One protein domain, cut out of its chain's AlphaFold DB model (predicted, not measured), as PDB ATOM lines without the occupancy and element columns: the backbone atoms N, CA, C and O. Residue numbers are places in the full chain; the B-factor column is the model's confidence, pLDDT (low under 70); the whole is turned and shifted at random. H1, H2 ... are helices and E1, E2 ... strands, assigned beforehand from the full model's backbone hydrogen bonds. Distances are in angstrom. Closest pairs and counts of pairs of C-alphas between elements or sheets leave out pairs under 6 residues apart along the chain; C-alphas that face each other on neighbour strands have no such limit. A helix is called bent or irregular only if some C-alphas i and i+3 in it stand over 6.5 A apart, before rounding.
ATOM      1  N   ASP A  38     160.594 147.617 165.870       76.62
ATOM      2  CA  ASP A  38     160.150 148.382 164.709       76.62
ATOM      3  C   ASP A  38     159.986 147.533 163.425       76.62
ATOM      4  O   ASP A  38     160.010 146.297 163.432       76.62
ATOM      5  N   GLY A  39     159.742 148.208 162.299       79.50
ATOM      6  CA  GLY A  39     159.587 147.586 160.987       79.50
ATOM      7  C   GLY A  39     160.844 146.926 160.432       79.50
ATOM      8  O   GLY A  39     160.718 145.978 159.656       79.50
ATOM      9  N   SER A  40     162.035 147.379 160.822       79.75
ATOM     10  CA  SER A  40     163.290 146.773 160.378       79.75
ATOM     11  C   SER A  40     163.486 145.398 161.015       79.75
ATOM     12  O   SER A  40     163.696 144.427 160.286       79.75
ATOM     13  N   ASP A  41     163.233 145.274 162.323       78.25
ATOM     14  CA  ASP A  41     163.258 143.985 163.028       78.25
ATOM     15  C   ASP A  41     162.257 142.991 162.417       78.25
ATOM     16  O   ASP A  41     162.537 141.797 162.268       78.25
ATOM     17  N   PHE A  42     161.073 143.480 162.030       83.06
ATOM     18  CA  PHE A  42     160.064 142.663 161.360       83.06
ATOM     19  C   PHE A  42     160.535 142.172 159.984       83.06
ATOM     20  O   PHE A  42     160.376 140.991 159.668       83.06
ATOM     21  N   LEU A  43     161.124 143.043 159.160       83.25
ATOM     22  CA  LEU A  43     161.651 142.662 157.846       83.25
ATOM     23  C   LEU A  43     162.791 141.641 157.964       83.25
ATOM     24  O   LEU A  43     162.802 140.660 157.216       83.25
ATOM     25  N   GLU A  44     163.693 141.821 158.929       81.81
ATOM     26  CA  GLU A  44     164.783 140.884 159.212       81.81
ATOM     27  C   GLU A  44     164.266 139.519 159.674       81.81
ATOM     28  O   GLU A  44     164.675 138.487 159.133       81.81
ATOM     29  N   LEU A  45     163.306 139.498 160.608       81.12
ATOM     30  CA  LEU A  45     162.661 138.267 161.077       81.12
ATOM     31  C   LEU A  45     162.049 137.467 159.916       81.12
ATOM     32  O   LEU A  45     162.071 136.229 159.907       81.12
ATOM     33  N   MET A  46     161.507 138.185 158.936       80.00
ATOM     34  CA  MET A  46     160.846 137.629 157.761       80.00
ATOM     35  C   MET A  46     161.808 137.353 156.595       80.00
ATOM     36  O   MET A  46     161.355 136.948 155.521       80.00
ATOM     37  N   GLU A  47     163.120 137.533 156.794       82.12
ATOM     38  CA  GLU A  47     164.171 137.397 155.773       82.12
ATOM     39  C   GLU A  47     163.849 138.219 154.504       82.12
ATOM     40  O   GLU A  47     164.085 137.772 153.381       82.12
ATOM     41  N   TYR A  48     163.229 139.396 154.665       84.19
ATOM     42  CA  TYR A  48     162.749 140.259 153.572       84.19
ATOM     43  C   TYR A  48     161.853 139.524 152.554       84.19
ATOM     44  O   TYR A  48     161.804 139.864 151.371       84.19
ATOM     45  N   GLY A  49     161.161 138.467 152.996       80.38
ATOM     46  CA  GLY A  49     160.349 137.600 152.146       80.38
ATOM     47  C   GLY A  49     161.146 136.742 151.161       80.38
ATOM     48  O   GLY A  49     160.555 136.160 150.251       80.38
ATOM     49  N   ILE A  50     162.465 136.616 151.325       81.06
ATOM     50  CA  ILE A  50     163.331 135.779 150.494       81.06
ATOM     51  C   ILE A  50     163.894 134.653 151.345       81.06
ATOM     52  O   ILE A  50     164.654 134.866 152.278       81.06
ATOM     53  N   ARG A  51     163.605 133.409 150.959       72.75
ATOM     54  CA  ARG A  51     164.146 132.236 151.650       72.75
ATOM     55  C   ARG A  51     164.843 131.305 150.685       72.75
ATOM     56  O   ARG A  51     164.216 130.766 149.768       72.75
ATOM     57  N   ARG A  52     166.137 131.060 150.920       71.69
ATOM     58  CA  ARG A  52     167.001 130.272 150.014       71.69
ATOM     59  C   ARG A  52     166.938 130.803 148.571       71.69
ATOM     60  O   ARG A  52     166.769 130.025 147.632       71.69
ATOM     61  N   GLY A  53     166.973 132.128 148.423       69.50
ATOM     62  CA  GLY A  53     166.904 132.825 147.134       69.50
ATOM     63  C   GLY A  53     165.520 132.863 146.474       69.50
ATOM     64  O   GLY A  53     165.394 133.392 145.377       69.50
ATOM     65  N   LYS A  54     164.466 132.316 147.094       70.25
ATOM     66  CA  LYS A  54     163.116 132.288 146.506       70.25
ATOM     67  C   LYS A  54     162.160 133.211 147.265       70.25
ATOM     68  O   LYS A  54     162.127 133.099 148.493       70.25
ATOM     69  N   PRO A  55     161.346 134.027 146.565       74.06
ATOM     70  CA  PRO A  55     160.257 134.773 147.185       74.06
ATOM     71  C   PRO A  55     159.305 133.855 147.949       74.06
ATOM     72  O   PRO A  55     158.996 132.745 147.497       74.06
ATOM     73  N   ARG A  56     158.836 134.326 149.102       75.75
ATOM     74  CA  ARG A  56     157.851 133.667 149.955       75.75
ATOM     75  C   ARG A  56     156.709 134.624 150.246       75.75
ATOM     76  O   ARG A  56     156.932 135.734 150.715       75.75
ATOM     77  N   ALA A  57     155.500 134.146 149.985       74.19
ATOM     78  CA  ALA A  57     154.289 134.739 150.520       74.19
ATOM     79  C   ALA A  57     154.030 134.171 151.920       74.19
ATOM     80  O   ALA A  57     154.439 133.040 152.232       74.19
ATOM     81  N   PHE A  58     153.357 134.953 152.754       82.56
ATOM     82  CA  PHE A  58     152.920 134.526 154.077       82.56
ATOM     83  C   PHE A  58     151.427 134.757 154.214       82.56
ATOM     84  O   PHE A  58     150.955 135.859 153.978       82.56
ATOM     85  N   THR A  59     150.683 133.750 154.645       82.19
ATOM     86  CA  THR A  59     149.286 133.927 155.033       82.19
ATOM     87  C   THR A  59     149.236 134.533 156.431       82.19
ATOM     88  O   THR A  59     149.931 134.053 157.334       82.19
ATOM     89  N   TYR A  60     148.397 135.548 156.623       83.00
ATOM     90  CA  TYR A  60     148.132 136.141 157.929       83.00
ATOM     91  C   TYR A  60     146.661 136.014 158.324       83.00
ATOM     92  O   TYR A  60     145.765 135.976 157.479       83.00
ATOM     93  N   VAL A  61     146.425 135.966 159.633       78.38
ATOM     94  CA  VAL A  61     145.098 136.034 160.248       78.38
ATOM     95  C   VAL A  61     145.161 137.038 161.386       78.38
ATOM     96  O   VAL A  61     145.939 136.874 162.331       78.38
ATOM     97  N   LEU A  62     144.339 138.074 161.281       78.50
ATOM     98  CA  LEU A  62     144.162 139.100 162.288       78.50
ATOM     99  C   LEU A  62     142.940 138.766 163.149       78.50
ATOM    100  O   LEU A  62     141.821 138.627 162.653       78.50
ATOM    101  N   MET A  63     143.173 138.660 164.449       76.12
ATOM    102  CA  MET A  63     142.160 138.527 165.495       76.12
ATOM    103  C   MET A  63     142.208 139.772 166.396       76.12
ATOM    104  O   MET A  63     143.228 140.466 166.379       76.12
ATOM    105  N   PRO A  64     141.176 140.057 167.217       67.31
ATOM    106  CA  PRO A  64     141.122 141.276 168.030       67.31
ATOM    107  C   PRO A  64     142.371 141.528 168.887       67.31
ATOM    108  O   PRO A  64     142.762 142.671 169.081       67.31
ATOM    109  N   GLU A  65     143.029 140.464 169.361       65.94
ATOM    110  CA  GLU A  65     144.184 140.566 170.264       65.94
ATOM    111  C   GLU A  65     145.489 139.979 169.698       65.94
ATOM    112  O   GLU A  65     146.526 140.003 170.370       65.94
ATOM    113  N   ARG A  66     145.450 139.349 168.515       66.94
ATOM    114  CA  ARG A  66     146.550 138.495 168.032       66.94
ATOM    115  C   ARG A  66     146.702 138.555 166.519       66.94
ATOM    116  O   ARG A  66     145.715 138.521 165.788       66.94
ATOM    117  N   LEU A  67     147.955 138.543 166.073       73.81
ATOM    118  CA  LEU A  67     148.332 138.348 164.677       73.81
ATOM    119  C   LEU A  67     149.004 136.981 164.532       73.81
ATOM    120  O   LEU A  67     150.002 136.681 165.195       73.81
ATOM    121  N   TYR A  68     148.448 136.155 163.654       76.00
ATOM    122  CA  TYR A  68     149.011 134.863 163.284       76.00
ATOM    123  C   TYR A  68     149.566 134.931 161.871       76.00
ATOM    124  O   TYR A  68     148.874 135.399 160.971       76.00
ATOM    125  N   MET A  69     150.783 134.429 161.664       76.38
ATOM    126  CA  MET A  69     151.444 134.420 160.358       76.38
ATOM    127  C   MET A  69     152.118 133.076 160.071       76.38
ATOM    128  O   MET A  69     152.759 132.476 160.940       76.38
ATOM    129  N   ALA A  70     152.026 132.620 158.823       71.94
ATOM    130  CA  ALA A  70     152.745 131.441 158.356       71.94
ATOM    131  C   ALA A  70     153.129 131.531 156.883       71.94
ATOM    132  O   ALA A  70     152.399 132.078 156.067       71.94
ATOM    133  N   GLU A  71     154.261 130.922 156.533       73.25
ATOM    134  CA  GLU A  71     154.714 130.791 155.144       73.25
ATOM    135  C   GLU A  71     153.654 130.047 154.295       73.25
ATOM    136  O   GLU A  71     153.234 128.930 154.645       73.25
ATOM    137  N   THR A  72     153.228 130.649 153.176       62.78
ATOM    138  CA  THR A  72     152.207 130.104 152.266       62.78
ATOM    139  C   THR A  72     152.609 128.694 151.803       62.78
ATOM    140  O   THR A  72     153.749 128.423 151.420       62.78
ATOM    141  N   GLY A  73     151.665 127.746 151.875       54.72
ATOM    142  CA  GLY A  73     151.902 126.312 151.632       54.72
ATOM    143  C   GLY A  73     152.005 125.460 152.905       54.72
ATOM    144  O   GLY A  73     152.090 124.224 152.832       54.72
ATOM    145  N   ALA A  74     151.927 126.072 154.088       51.44
ATOM    146  CA  ALA A  74     151.569 125.365 155.308       51.44
ATOM    147  C   ALA A  74     150.101 124.900 155.222       51.44
ATOM    148  O   ALA A  74     149.188 125.613 155.624       51.44
ATOM    149  N   LYS A  75     149.871 123.661 154.747       44.91
ATOM    150  CA  LYS A  75     148.557 122.965 154.759       44.91
ATOM    151  C   LYS A  75     147.804 123.078 156.104       44.91
ATOM    152  O   LYS A  75     146.599 122.866 156.151       44.91
ATOM    153  N   PHE A  76     148.509 123.401 157.190       46.81
ATOM    154  CA  PHE A  76     147.963 123.641 158.520       46.81
ATOM    155  C   PHE A  76     147.155 124.945 158.642       46.81
ATOM    156  O   PHE A  76     146.072 124.892 159.207       46.81
ATOM    157  N   PHE A  77     147.596 126.075 158.071       51.31
ATOM    158  CA  PHE A  77     146.822 127.329 158.134       51.31
ATOM    159  C   PHE A  77     145.573 127.265 157.267       51.31
ATOM    160  O   PHE A  77     144.515 127.687 157.706       51.31
ATOM    161  N   ILE A  78     145.656 126.619 156.102       49.66
ATOM    162  CA  ILE A  78     144.472 126.316 155.287       49.66
ATOM    163  C   ILE A  78     143.493 125.446 156.081       49.66
ATOM    164  O   ILE A  78     142.298 125.666 155.999       49.66
ATOM    165  N   ASN A  79     143.964 124.498 156.898       48.09
ATOM    166  CA  ASN A  79     143.089 123.722 157.781       48.09
ATOM    167  C   ASN A  79     142.567 124.522 158.986       48.09
ATOM    168  O   ASN A  79     141.448 124.259 159.410       48.09
ATOM    169  N   MET A  80     143.334 125.471 159.534       47.97
ATOM    170  CA  MET A  80     142.881 126.367 160.606       47.97
ATOM    171  C   MET A  80     141.787 127.304 160.075       47.97
ATOM    172  O   MET A  80     140.713 127.381 160.659       47.97
ATOM    173  N   MET A  81     141.995 127.884 158.891       50.97
ATOM    174  CA  MET A  81     141.017 128.692 158.161       50.97
ATOM    175  C   MET A  81     139.808 127.860 157.710       50.97
ATOM    176  O   MET A  81     138.682 128.220 158.016       50.97
ATOM    177  N   SER A  82     139.997 126.703 157.071       50.06
ATOM    178  CA  SER A  82     138.899 125.855 156.569       50.06
ATOM    179  C   SER A  82     138.132 125.099 157.650       50.06
ATOM    180  O   SER A  82     137.009 124.685 157.387       50.06
ATOM    181  N   LYS A  83     138.678 124.884 158.852       45.41
ATOM    182  CA  LYS A  83     137.901 124.294 159.956       45.41
ATOM    183  C   LYS A  83     137.237 125.359 160.824       45.41
ATOM    184  O   LYS A  83     136.093 125.147 161.208       45.41
ATOM    185  N   HIS A  84     137.873 126.510 161.065       48.22
ATOM    186  CA  HIS A  84     137.246 127.601 161.821       48.22
ATOM    187  C   HIS A  84     136.258 128.436 160.989       48.22
ATOM    188  O   HIS A  84     135.229 128.831 161.523       48.22
ATOM    189  N   ALA A  85     136.472 128.642 159.685       40.94
ATOM    190  CA  ALA A  85     135.514 129.361 158.835       40.94
ATOM    191  C   ALA A  85     134.276 128.520 158.468       40.94
ATOM    192  O   ALA A  85     133.198 129.075 158.280       40.94
ATOM    193  N   MET A  86     134.407 127.186 158.385       37.66
ATOM    194  CA  MET A  86     133.358 126.297 157.850       37.66
ATOM    195  C   MET A  86     132.525 125.591 158.936       37.66
ATOM    196  O   MET A  86     131.361 125.289 158.698       37.66
ATOM    197  N   HIS A  87     133.061 125.378 160.149       34.75
ATOM    198  CA  HIS A  87     132.278 124.848 161.283       34.75
ATOM    199  C   HIS A  87     131.748 125.915 162.251       34.75
ATOM    200  O   HIS A  87     130.925 125.583 163.102       34.75
ATOM    201  N   CYS A  88     132.172 127.176 162.135       31.67
ATOM    202  CA  CYS A  88     131.778 128.229 163.072       31.67
ATOM    203  C   CYS A  88     131.082 129.413 162.396       31.67
ATOM    204  O   CYS A  88     131.422 130.525 162.752       31.67
ATOM    205  N   SER A  89     130.158 129.206 161.445       39.44
ATOM    206  CA  SER A  89     129.195 130.220 160.951       39.44
ATOM    207  C   SER A  89     129.648 131.692 161.070       39.44
ATOM    208  O   SER A  89     128.959 132.474 161.717       39.44
ATOM    209  N   ALA A  90     130.813 132.055 160.511       41.72
ATOM    210  CA  ALA A  90     131.509 133.311 160.829       41.72
ATOM    211  C   ALA A  90     131.741 133.519 162.348       41.72
ATOM    212  O   ALA A  90     130.977 134.198 163.031       41.72
ATOM    213  N   SER A  91     132.817 132.939 162.893       39.28
ATOM    214  CA  SER A  91     133.193 133.186 164.287       39.28
ATOM    215  C   SER A  91     133.508 134.679 164.444       39.28
ATOM    216  O   SER A  91     134.333 135.181 163.676       39.28
ATOM    217  N   PRO A  92     132.932 135.390 165.431       45.66
ATOM    218  CA  PRO A  92     133.207 136.809 165.689       45.66
ATOM    219  C   PRO A  92     134.660 137.111 166.126       45.66
ATOM    220  O   PRO A  92     134.963 138.236 166.509       45.66
ATOM    221  N   GLU A  93     135.569 136.132 166.078       51.38
ATOM    222  CA  GLU A  93     136.967 136.251 166.515       51.38
ATOM    223  C   GLU A  93     137.983 136.482 165.382       51.38
ATOM    224  O   GLU A  93     139.118 136.858 165.670       51.38
ATOM    225  N   VAL A  94     137.632 136.275 164.106       56.28
ATOM    226  CA  VAL A  94     138.523 136.620 162.978       56.28
ATOM    227  C   VAL A  94     138.096 137.965 162.411       56.28
ATOM    228  O   VAL A  94     137.011 138.090 161.852       56.28
ATOM    229  N   VAL A  95     138.970 138.962 162.536       73.12
ATOM    230  CA  VAL A  95     138.727 140.313 162.017       73.12
ATOM    231  C   VAL A  95     139.104 140.378 160.540       73.12
ATOM    232  O   VAL A  95     138.376 140.960 159.743       73.12
ATOM    233  N   TYR A  96     140.232 139.771 160.158       81.44
ATOM    234  CA  TYR A  96     140.726 139.839 158.782       81.44
ATOM    235  C   TYR A  96     141.719 138.722 158.454       81.44
ATOM    236  O   TYR A  96     142.348 138.162 159.351       81.44
ATOM    237  N   ALA A  97     141.898 138.406 157.173       83.88
ATOM    238  CA  ALA A  97     142.916 137.462 156.720       83.88
ATOM    239  C   ALA A  97     143.297 137.703 155.255       83.88
ATOM    240  O   ALA A  97     142.484 138.184 154.466       83.88
ATOM    241  N   GLY A  98     144.513 137.305 154.887       87.06
ATOM    242  CA  GLY A  98     145.020 137.425 153.523       87.06
ATOM    243  C   GLY A  98     146.462 136.952 153.388       87.06
ATOM    244  O   GLY A  98     146.948 136.190 154.230       87.06
ATOM    245  N   GLU A  99     147.158 137.429 152.359       87.69
ATOM    246  CA  GLU A  99     148.588 137.216 152.162       87.69
ATOM    247  C   GLU A  99     149.405 138.502 152.350       87.69
ATOM    248  O   GLU A  99     148.950 139.627 152.133       87.69
ATOM    249  N   LEU A 100     150.645 138.303 152.787       88.81
ATOM    250  CA  LEU A 100     151.689 139.302 152.917       88.81
ATOM    251  C   LEU A 100     152.767 139.031 151.876       88.81
ATOM    252  O   LEU A 100     153.285 137.909 151.778       88.81
ATOM    253  N   HIS A 101     153.154 140.088 151.170       88.44
ATOM    254  CA  HIS A 101     154.208 140.065 150.163       88.44
ATOM    255  C   HIS A 101     155.240 141.148 150.468       88.44
ATOM    256  O   HIS A 101     154.896 142.262 150.854       88.44
ATOM    257  N   PHE A 102     156.515 140.826 150.279       89.12
ATOM    258  CA  PHE A 102     157.628 141.718 150.597       89.12
ATOM    259  C   PHE A 102     158.221 142.267 149.308       89.12
ATOM    260  O   PHE A 102     158.940 141.567 148.597       89.12
ATOM    261  N   ARG A 103     157.894 143.516 148.985       87.81
ATOM    262  CA  ARG A 103     158.402 144.192 147.794       87.81
ATOM    263  C   ARG A 103     159.719 144.895 148.106       87.81
ATOM    264  O   ARG A 103     159.837 145.554 149.136       87.81
ATOM    265  N   CYS A 104     160.664 144.798 147.174       85.31
ATOM    266  CA  CYS A 104     161.877 145.607 147.155       85.31
ATOM    267  C   CYS A 104     161.885 146.472 145.887       85.31
ATOM    268  O   CYS A 104     161.802 145.925 144.785       85.31
ATOM    269  N   ALA A 105     161.927 147.797 146.027       83.88
ATOM    270  CA  ALA A 105     161.990 148.714 144.891       83.88
ATOM    271  C   ALA A 105     163.448 148.969 144.458       83.88
ATOM    272  O   ALA A 105     164.355 148.923 145.289       83.88
ATOM    273  N   PRO A 106     163.715 149.288 143.178       82.06
ATOM    274  CA  PRO A 106     165.054 149.677 142.747       82.06
ATOM    275  C   PRO A 106     165.544 150.933 143.474       82.06
ATOM    276  O   PRO A 106     164.807 151.917 143.609       82.06
ATOM    277  N   VAL A 107     166.814 150.929 143.886       81.00
ATOM    278  CA  VAL A 107     167.459 152.096 144.503       81.00
ATOM    279  C   VAL A 107     167.418 153.273 143.525       81.00
ATOM    280  O   VAL A 107     167.778 153.135 142.359       81.00
ATOM    281  N   GLY A 108     166.961 154.436 143.995       80.38
ATOM    282  CA  GLY A 108     166.843 155.643 143.168       80.38
ATOM    283  C   GLY A 108     165.552 155.751 142.348       80.38
ATOM    284  O   GLY A 108     165.389 156.729 141.626       80.38
ATOM    285  N   SER A 109     164.614 154.806 142.485       81.75
ATOM    286  CA  SER A 109     163.276 154.898 141.867       81.75
ATOM    287  C   SER A 109     162.391 156.004 142.461       81.75
ATOM    288  O   SER A 109     161.383 156.369 141.862       81.75
ATOM    289  N   GLY A 110     162.756 156.539 143.633       84.56
ATOM    290  CA  GLY A 110     161.934 157.482 144.398       84.56
ATOM    291  C   GLY A 110     160.805 156.812 145.189       84.56
ATOM    292  O   GLY A 110     160.062 157.499 145.884       84.56
ATOM    293  N   GLU A 111     160.688 155.485 145.107       84.12
ATOM    294  CA  GLU A 111     159.768 154.679 145.905       84.12
ATOM    295  C   GLU A 111     160.461 154.131 147.165       84.12
ATOM    296  O   GLU A 111     161.693 154.014 147.186       84.12
ATOM    297  N   PRO A 112     159.699 153.761 148.211       86.25
ATOM    298  CA  PRO A 112     160.256 153.089 149.377       86.25
ATOM    299  C   PRO A 112     161.020 151.814 149.013       86.25
ATOM    300  O   PRO A 112     160.523 150.981 148.253       86.25
ATOM    301  N   LEU A 113     162.218 151.651 149.584       85.56
ATOM    302  CA  LEU A 113     163.093 150.516 149.283       85.56
ATOM    303  C   LEU A 113     162.432 149.184 149.644       85.56
ATOM    304  O   LEU A 113     162.478 148.255 148.847       85.56
ATOM    305  N   HIS A 114     161.793 149.106 150.809       87.88
ATOM    306  CA  HIS A 114     161.058 147.931 151.258       87.88
ATOM    307  C   HIS A 114     159.606 148.303 151.506       87.88
ATOM    308  O   HIS A 114     159.327 149.301 152.156       87.88
ATOM    309  N   THR A 115     158.674 147.504 150.995       90.88
ATOM    310  CA  THR A 115     157.242 147.706 151.228       90.88
ATOM    311  C   THR A 115     156.577 146.379 151.549       90.88
ATOM    312  O   THR A 115     156.669 145.424 150.773       90.88
ATOM    313  N   LEU A 116     155.877 146.329 152.680       92.00
ATOM    314  CA  LEU A 116     154.964 145.245 153.005       92.00
ATOM    315  C   LEU A 116     153.654 145.462 152.243       92.00
ATOM    316  O   LEU A 116     152.921 146.421 152.484       92.00
ATOM    317  N   VAL A 117     153.350 144.561 151.322       92.69
ATOM    318  CA  VAL A 117     152.084 144.549 150.595       92.69
ATOM    319  C   VAL A 117     151.148 143.572 151.293       92.69
ATOM    320  O   VAL A 117     151.470 142.394 151.433       92.69
ATOM    321  N   VAL A 118     150.000 144.074 151.736       92.38
ATOM    322  CA  VAL A 118     148.959 143.311 152.427       92.38
ATOM    323  C   VAL A 118     147.779 143.154 151.482       92.38
ATOM    324  O   VAL A 118     147.245 144.154 150.999       92.38
ATOM    325  N   ASP A 119     147.357 141.920 151.228       91.69
ATOM    326  CA  ASP A 119     146.130 141.650 150.483       91.69
ATOM    327  C   ASP A 119     145.052 140.990 151.350       91.69
ATOM    328  O   ASP A 119     145.236 140.745 152.546       91.69
ATOM    329  N   ASN A 120     143.888 140.765 150.747       88.50
ATOM    330  CA  ASN A 120     142.730 140.127 151.366       88.50
ATOM    331  C   ASN A 120     142.471 138.709 150.826       88.50
ATOM    332  O   ASN A 120     141.363 138.187 150.941       88.50
ATOM    333  N   ASN A 121     143.466 138.070 150.210       84.19
ATOM    334  CA  ASN A 121     143.328 136.731 149.655       84.19
ATOM    335  C   ASN A 121     143.658 135.656 150.692       84.19
ATOM    336  O   ASN A 121     144.783 135.174 150.756       84.19
ATOM    337  N   SER A 122     142.696 135.221 151.505       70.25
ATOM    338  CA  SER A 122     142.962 134.104 152.432       70.25
ATOM    339  C   SER A 122     142.680 132.712 151.832       70.25
ATOM    340  O   SER A 122     142.829 131.686 152.499       70.25
ATOM    341  N   GLY A 123     142.287 132.654 150.553       67.25
ATOM    342  CA  GLY A 123     142.018 131.428 149.796       67.25
ATOM    343  C   GLY A 123     140.590 130.887 149.935       67.25
ATOM    344  O   GLY A 123     139.940 130.649 148.921       67.25
ATOM    345  N   THR A 124     140.086 130.683 151.159       55.81
ATOM    346  CA  THR A 124     138.714 130.167 151.406       55.81
ATOM    347  C   THR A 124     137.756 131.193 152.008       55.81
ATOM    348  O   THR A 124     136.545 130.978 152.000       55.81
ATOM    349  N   TYR A 125     138.286 132.319 152.484       59.94
ATOM    350  CA  TYR A 125     137.538 133.468 152.981       59.94
ATOM    351  C   TYR A 125     138.183 134.741 152.426       59.94
ATOM    352  O   TYR A 125     139.367 134.975 152.634       59.94
ATOM    353  N   THR A 126     137.442 135.565 151.701       65.81
ATOM    354  CA  THR A 126     137.970 136.833 151.180       65.81
ATOM    355  C   THR A 126     137.227 137.946 151.898       65.81
ATOM    356  O   THR A 126     136.078 138.214 151.540       65.81
ATOM    357  N   PRO A 127     137.815 138.543 152.950       72.00
ATOM    358  CA  PRO A 127     137.179 139.651 153.640       72.00
ATOM    359  C   PRO A 127     137.040 140.861 152.706       72.00
ATOM    360  O   PRO A 127     137.781 140.999 151.727       72.00
ATOM    361  N   ASP A 128     136.087 141.743 153.004       76.56
ATOM    362  CA  ASP A 128     135.808 142.910 152.168       76.56
ATOM    363  C   ASP A 128     137.031 143.851 152.105       76.56
ATOM    364  O   ASP A 128     137.805 144.011 153.055       76.56
ATOM    365  N   LYS A 129     137.221 144.484 150.948       83.94
ATOM    366  CA  LYS A 129     138.273 145.480 150.722       83.94
ATOM    367  C   LYS A 129     138.074 146.747 151.551       83.94
ATOM    368  O   LYS A 129     139.030 147.500 151.713       83.94
ATOM    369  N   ILE A 130     136.856 146.998 152.044       82.06
ATOM    370  CA  ILE A 130     136.526 148.201 152.816       82.06
ATOM    371  C   ILE A 130     137.368 148.332 154.092       82.06
ATOM    372  O   ILE A 130     137.747 149.445 154.450       82.06
ATOM    373  N   ASP A 131     137.738 147.205 154.708       83.75
ATOM    374  CA  ASP A 131     138.516 147.177 155.951       83.75
ATOM    375  C   ASP A 131     140.030 147.086 155.712       83.75
ATOM    376  O   ASP A 131     140.820 147.255 156.641       83.75
ATOM    377  N   LEU A 132     140.475 146.880 154.468       87.44
ATOM    378  CA  LEU A 132     141.898 146.762 154.138       87.44
ATOM    379  C   LEU A 132     142.730 147.987 154.579       87.44
ATOM    380  O   LEU A 132     143.826 147.790 155.107       87.44
ATOM    381  N   PRO A 133     142.240 149.243 154.468       89.44
ATOM    382  CA  PRO A 133     142.939 150.401 155.030       89.44
ATOM    383  C   PRO A 133     143.133 150.332 156.552       89.44
ATOM    384  O   PRO A 133     144.152 150.803 157.055       89.44
ATOM    385  N   LEU A 134     142.196 149.730 157.293       86.25
ATOM    386  CA  LEU A 134     142.324 149.546 158.743       86.25
ATOM    387  C   LEU A 134     143.406 148.513 159.064       86.25
ATOM    388  O   LEU A 134     144.201 148.716 159.978       86.25
ATOM    389  N   VAL A 135     143.482 147.439 158.279       87.00
ATOM    390  CA  VAL A 135     144.530 146.417 158.415       87.00
ATOM    391  C   VAL A 135     145.909 147.022 158.162       87.00
ATOM    392  O   VAL A 135     146.831 146.788 158.939       87.00
ATOM    393  N   VAL A 136     146.052 147.860 157.131       89.88
ATOM    394  CA  VAL A 136     147.299 148.600 156.863       89.88
ATOM    395  C   VAL A 136     147.724 149.425 158.076       89.88
ATOM    396  O   VAL A 136     148.893 149.405 158.457       89.88
ATOM    397  N   GLU A 137     146.780 150.125 158.703       84.81
ATOM    398  CA  GLU A 137     147.057 150.942 159.881       84.81
ATOM    399  C   GLU A 137     147.481 150.095 161.089       84.81
ATOM    400  O   GLU A 137     148.394 150.485 161.818       84.81
ATOM    401  N   VAL A 138     146.888 148.910 161.270       85.00
ATOM    402  CA  VAL A 138     147.345 147.945 162.278       85.00
ATOM    403  C   VAL A 138     148.819 147.612 162.046       85.00
ATOM    404  O   VAL A 138     149.618 147.780 162.962       85.00
ATOM    405  N   PHE A 139     149.226 147.213 160.838       87.12
ATOM    406  CA  PHE A 139     150.636 146.897 160.575       87.12
ATOM    407  C   PHE A 139     151.562 148.102 160.798       87.12
ATOM    408  O   PHE A 139     152.592 147.951 161.447       87.12
ATOM    409  N   ARG A 140     151.191 149.306 160.348       86.06
ATOM    410  CA  ARG A 140     152.022 150.514 160.529       86.06
ATOM    411  C   ARG A 140     152.217 150.907 161.991       86.06
ATOM    412  O   ARG A 140     153.296 151.361 162.361       86.06
ATOM    413  N   ARG A 141     151.182 150.753 162.821       81.50
ATOM    414  CA  ARG A 141     151.260 151.065 164.259       81.50
ATOM    415  C   ARG A 141     152.090 150.053 165.033       81.50
ATOM    416  O   ARG A 141     152.778 150.445 165.965       81.50
ATOM    417  N   ASN A 142     152.005 148.781 164.651       77.69
ATOM    418  CA  ASN A 142     152.738 147.699 165.304       77.69
ATOM    419  C   ASN A 142     154.198 147.611 164.841       77.69
ATOM    420  O   ASN A 142     155.055 147.171 165.597       77.69
ATOM    421  N   PHE A 143     154.484 148.040 163.610       84.06
ATOM    422  CA  PHE A 143     155.808 147.992 162.998       84.06
ATOM    423  C   PHE A 143     156.189 149.389 162.508       84.06
ATOM    424  O   PHE A 143     156.086 149.715 161.323       84.06
ATOM    425  N   THR A 144     156.590 150.253 163.439       83.94
ATOM    426  CA  THR A 144     156.930 151.646 163.126       83.94
ATOM    427  C   THR A 144     158.057 151.726 162.099       83.94
ATOM    428  O   THR A 144     159.016 150.967 162.169       83.94
ATOM    429  N   GLY A 145     157.956 152.644 161.136       84.62
ATOM    430  CA  GLY A 145     158.945 152.773 160.058       84.62
ATOM    431  C   GLY A 145     158.791 151.754 158.923       84.62
ATOM    432  O   GLY A 145     159.527 151.838 157.946       84.62
ATOM    433  N   LEU A 146     157.826 150.829 159.012       86.44
ATOM    434  CA  LEU A 146     157.482 149.944 157.906       86.44
ATOM    435  C   LEU A 146     156.569 150.658 156.905       86.44
ATOM    436  O   LEU A 146     155.463 151.086 157.245       86.44
ATOM    437  N   ASP A 147     156.988 150.714 155.644       92.19
ATOM    438  CA  ASP A 147     156.086 151.068 154.554       92.19
ATOM    439  C   ASP A 147     155.126 149.911 154.287       92.19
ATOM    440  O   ASP A 147     155.532 148.787 153.989       92.19
ATOM    441  N   VAL A 148     153.831 150.196 154.390       93.44
ATOM    442  CA  VAL A 148     152.762 149.209 154.214       93.44
ATOM    443  C   VAL A 148     151.770 149.714 153.180       93.44
ATOM    444  O   VAL A 148     151.343 150.868 153.253       93.44
ATOM    445  N   VAL A 149     151.366 148.857 152.244       94.25
ATOM    446  CA  VAL A 149     150.319 149.147 151.255       94.25
ATOM    447  C   VAL A 149     149.298 148.016 151.257       94.25
ATOM    448  O   VAL A 149     149.661 146.847 151.203       94.25
ATOM    449  N   GLY A 150     148.017 148.375 151.309       94.06
ATOM    450  CA  GLY A 150     146.906 147.437 151.196       94.06
ATOM    451  C   GLY A 150     146.396 147.394 149.764       94.06
ATOM    452  O   GLY A 150     145.946 148.422 149.263       94.06
ATOM    453  N   LEU A 151     146.454 146.232 149.114       93.94
ATOM    454  CA  LEU A 151     145.927 146.029 147.762       93.94
ATOM    455  C   LEU A 151     144.911 144.893 147.752       93.94
ATOM    456  O   LEU A 151     145.146 143.832 148.318       93.94
ATOM    457  N   HIS A 152     143.781 145.096 147.080       92.56
ATOM    458  CA  HIS A 152     142.830 144.009 146.867       92.56
ATOM    459  C   HIS A 152     143.491 142.881 146.061       92.56
ATOM    460  O   HIS A 152     144.308 143.152 145.182       92.56
ATOM    461  N   TYR A 153     143.103 141.624 146.287       87.88
ATOM    462  CA  TYR A 153     143.726 140.487 145.595       87.88
ATOM    463  C   TYR A 153     143.609 140.538 144.058       87.88
ATOM    464  O   TYR A 153     144.417 139.955 143.335       87.88
ATOM    465  N   GLU A 154     142.607 141.253 143.541       89.12
ATOM    466  CA  GLU A 154     142.408 141.472 142.100       89.12
ATOM    467  C   GLU A 154     143.037 142.763 141.573       89.12
ATOM    468  O   GLU A 154     142.969 143.019 140.367       89.12
ATOM    469  N   ASP A 155     143.643 143.571 142.443       91.50
ATOM    470  CA  ASP A 155     144.221 144.853 142.067       91.50
ATOM    471  C   ASP A 155     145.335 144.653 141.016       91.50
ATOM    472  O   ASP A 155     146.269 143.865 141.223       91.50
ATOM    473  N   PRO A 156     145.276 145.336 139.858       92.06
ATOM    474  CA  PRO A 156     146.330 145.262 138.851       92.06
ATOM    475  C   PRO A 156     147.718 145.644 139.385       92.06
ATOM    476  O   PRO A 156     148.720 145.085 138.933       92.06
ATOM    477  N   LEU A 157     147.790 146.559 140.356       89.69
ATOM    478  CA  LEU A 157     149.041 146.966 140.988       89.69
ATOM    479  C   LEU A 157     149.646 145.831 141.813       89.69
ATOM    480  O   LEU A 157     150.863 145.654 141.791       89.69
ATOM    481  N   LEU A 158     148.813 145.002 142.455       90.00
ATOM    482  CA  LEU A 158     149.287 143.814 143.162       90.00
ATOM    483  C   LEU A 158     149.964 142.862 142.178       90.00
ATOM    484  O   LEU A 158     151.105 142.463 142.389       90.00
ATOM    485  N   LYS A 159     149.323 142.570 141.041       88.38
ATOM    486  CA  LYS A 159     149.907 141.709 139.994       88.38
ATOM    487  C   LYS A 159     151.247 142.244 139.491       88.38
ATOM    488  O   LYS A 159     152.179 141.466 139.288       88.38
ATOM    489  N   ARG A 160     151.353 143.565 139.317       88.44
ATOM    490  CA  ARG A 160     152.609 144.228 138.962       88.44
ATOM    491  C   ARG A 160     153.672 144.004 140.041       88.44
ATOM    492  O   ARG A 160     154.735 143.482 139.716       88.44
ATOM    493  N   TYR A 161     153.377 144.306 141.304       86.56
ATOM    494  CA  TYR A 161     154.316 144.127 142.415       86.56
ATOM    495  C   TYR A 161     154.772 142.676 142.573       86.56
ATOM    496  O   TYR A 161     155.964 142.425 142.723       86.56
ATOM    497  N   LEU A 162     153.863 141.708 142.438       82.62
ATOM    498  CA  LEU A 162     154.207 140.285 142.479       82.62
ATOM    499  C   LEU A 162     155.114 139.859 141.315       82.62
ATOM    500  O   LEU A 162     155.941 138.962 141.471       82.62
ATOM    501  N   SER A 163     154.990 140.500 140.149       80.69
ATOM    502  CA  SER A 163     155.846 140.227 138.989       80.69
ATOM    503  C   SER A 163     157.264 140.803 139.117       80.69
ATOM    504  O   SER A 163     158.180 140.264 138.481       80.69
ATOM    505  N   GLU A 164     157.402 141.858 139.933       73.12
ATOM    506  CA  GLU A 164     158.629 142.596 140.269       73.12
ATOM    507  C   GLU A 164     159.363 142.011 141.488       73.12
ATOM    508  O   GLU A 164     160.534 142.330 141.690       73.12
ATOM    509  N   LEU A 165     158.714 141.145 142.284       67.81
ATOM    510  CA  LEU A 165     159.371 140.426 143.380       67.81
ATOM    511  C   LEU A 165     160.656 139.769 142.871       67.81
ATOM    512  O   LEU A 165     160.639 139.215 141.766       67.81
TER     513      LEU A 165
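Overview. This is residues 38 to 165 of the 182 residues of an uncharacterized protein of Chondrus crispus (UniProt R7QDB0). A strongly twisted sheet of five strands runs through the model, with the longest strand, E3, through its middle and near the mean of the C-alphas. H3 covers one face at the E4 and E5 end, H4 packs over E3 and E4, H2 is over E1 and E3 at one end of the long axis, and the link of the E3-E4 hairpin makes the other end, while H1 only grazes the sheet. The printed part has 128 residues with four named helices and five named strands, in the order H1 E1 E2 H2 E3 E4 H3 E5 H4; the sheet, E2 E1 E3 E4 E5, is mixed, and so is the class, helices and strands. The whole is compact, with a radius of gyration of the C-alphas of 14.5 A, and elongated, with spans of 49 by 29 by 29 A.

Arrangement. H1, residues 39 to 45, is near E4, residues 114 to 118, and near H3, residues 129 to 142. E1, residues 58 to 63, and E2, residues 66 to 71, form an antiparallel hairpin, with N 61 and O 68 2.8 A apart. H2, residues 75 to 87, lies over E1 and E3, residues 96 to 104, at a height of 11.4 A over the sheet; the closest C-alphas of H2 and E2 are Phe 77 and Ala 70, 7.2 A. E2, H2 and E3 form a split strand-helix-strand unit, two strands running the same way with E1 between them, and its crossover is right-handed. E3 is antiparallel to E1, N 60 to O 98 being 2.9 A. E3 and E4 form a hairpin, N 101 to O 117 being 2.9 A. E4, H3 and E5, residues 148 to 150, form a right-handed strand-helix-strand unit of parallel neighbours, N 118 to O 149 being 2.8 A. The closest C-alphas of H3 and E5 are Val 136 and Gly 150, 5.8 A. H3 is irregular, C-alphas 130 and 133 being 7.1 A apart. H4, residues 156 to 164, lies over E3 and, only just, E4, with 3 of its C-alphas there; its height over the sheet is 9.8 A. H3 and H4 are apart. Every O i to N i+4 pair is within hydrogen-bond range in H1 and H4, 8 of 9 in H2 and 8 of 10 in H3.

Along the chain. H1 begins at C-alpha 39, (159.587, 147.586, 160.987). E3 is 24.8 A long, H3 20.7 A, H2 17.6 A and E2 17.1 A. H4 ends at C-alpha 164, (158.629, 142.596, 140.269).

Size, cuts and confidence. The C-alphas farthest apart are those of His 87 and Gly 108, 49.7 A. The printed part has no cut; the link H1 to E1 is long. The mean pLDDT of the printed part is 75.6, and residues 72 to 94 are among those under 70.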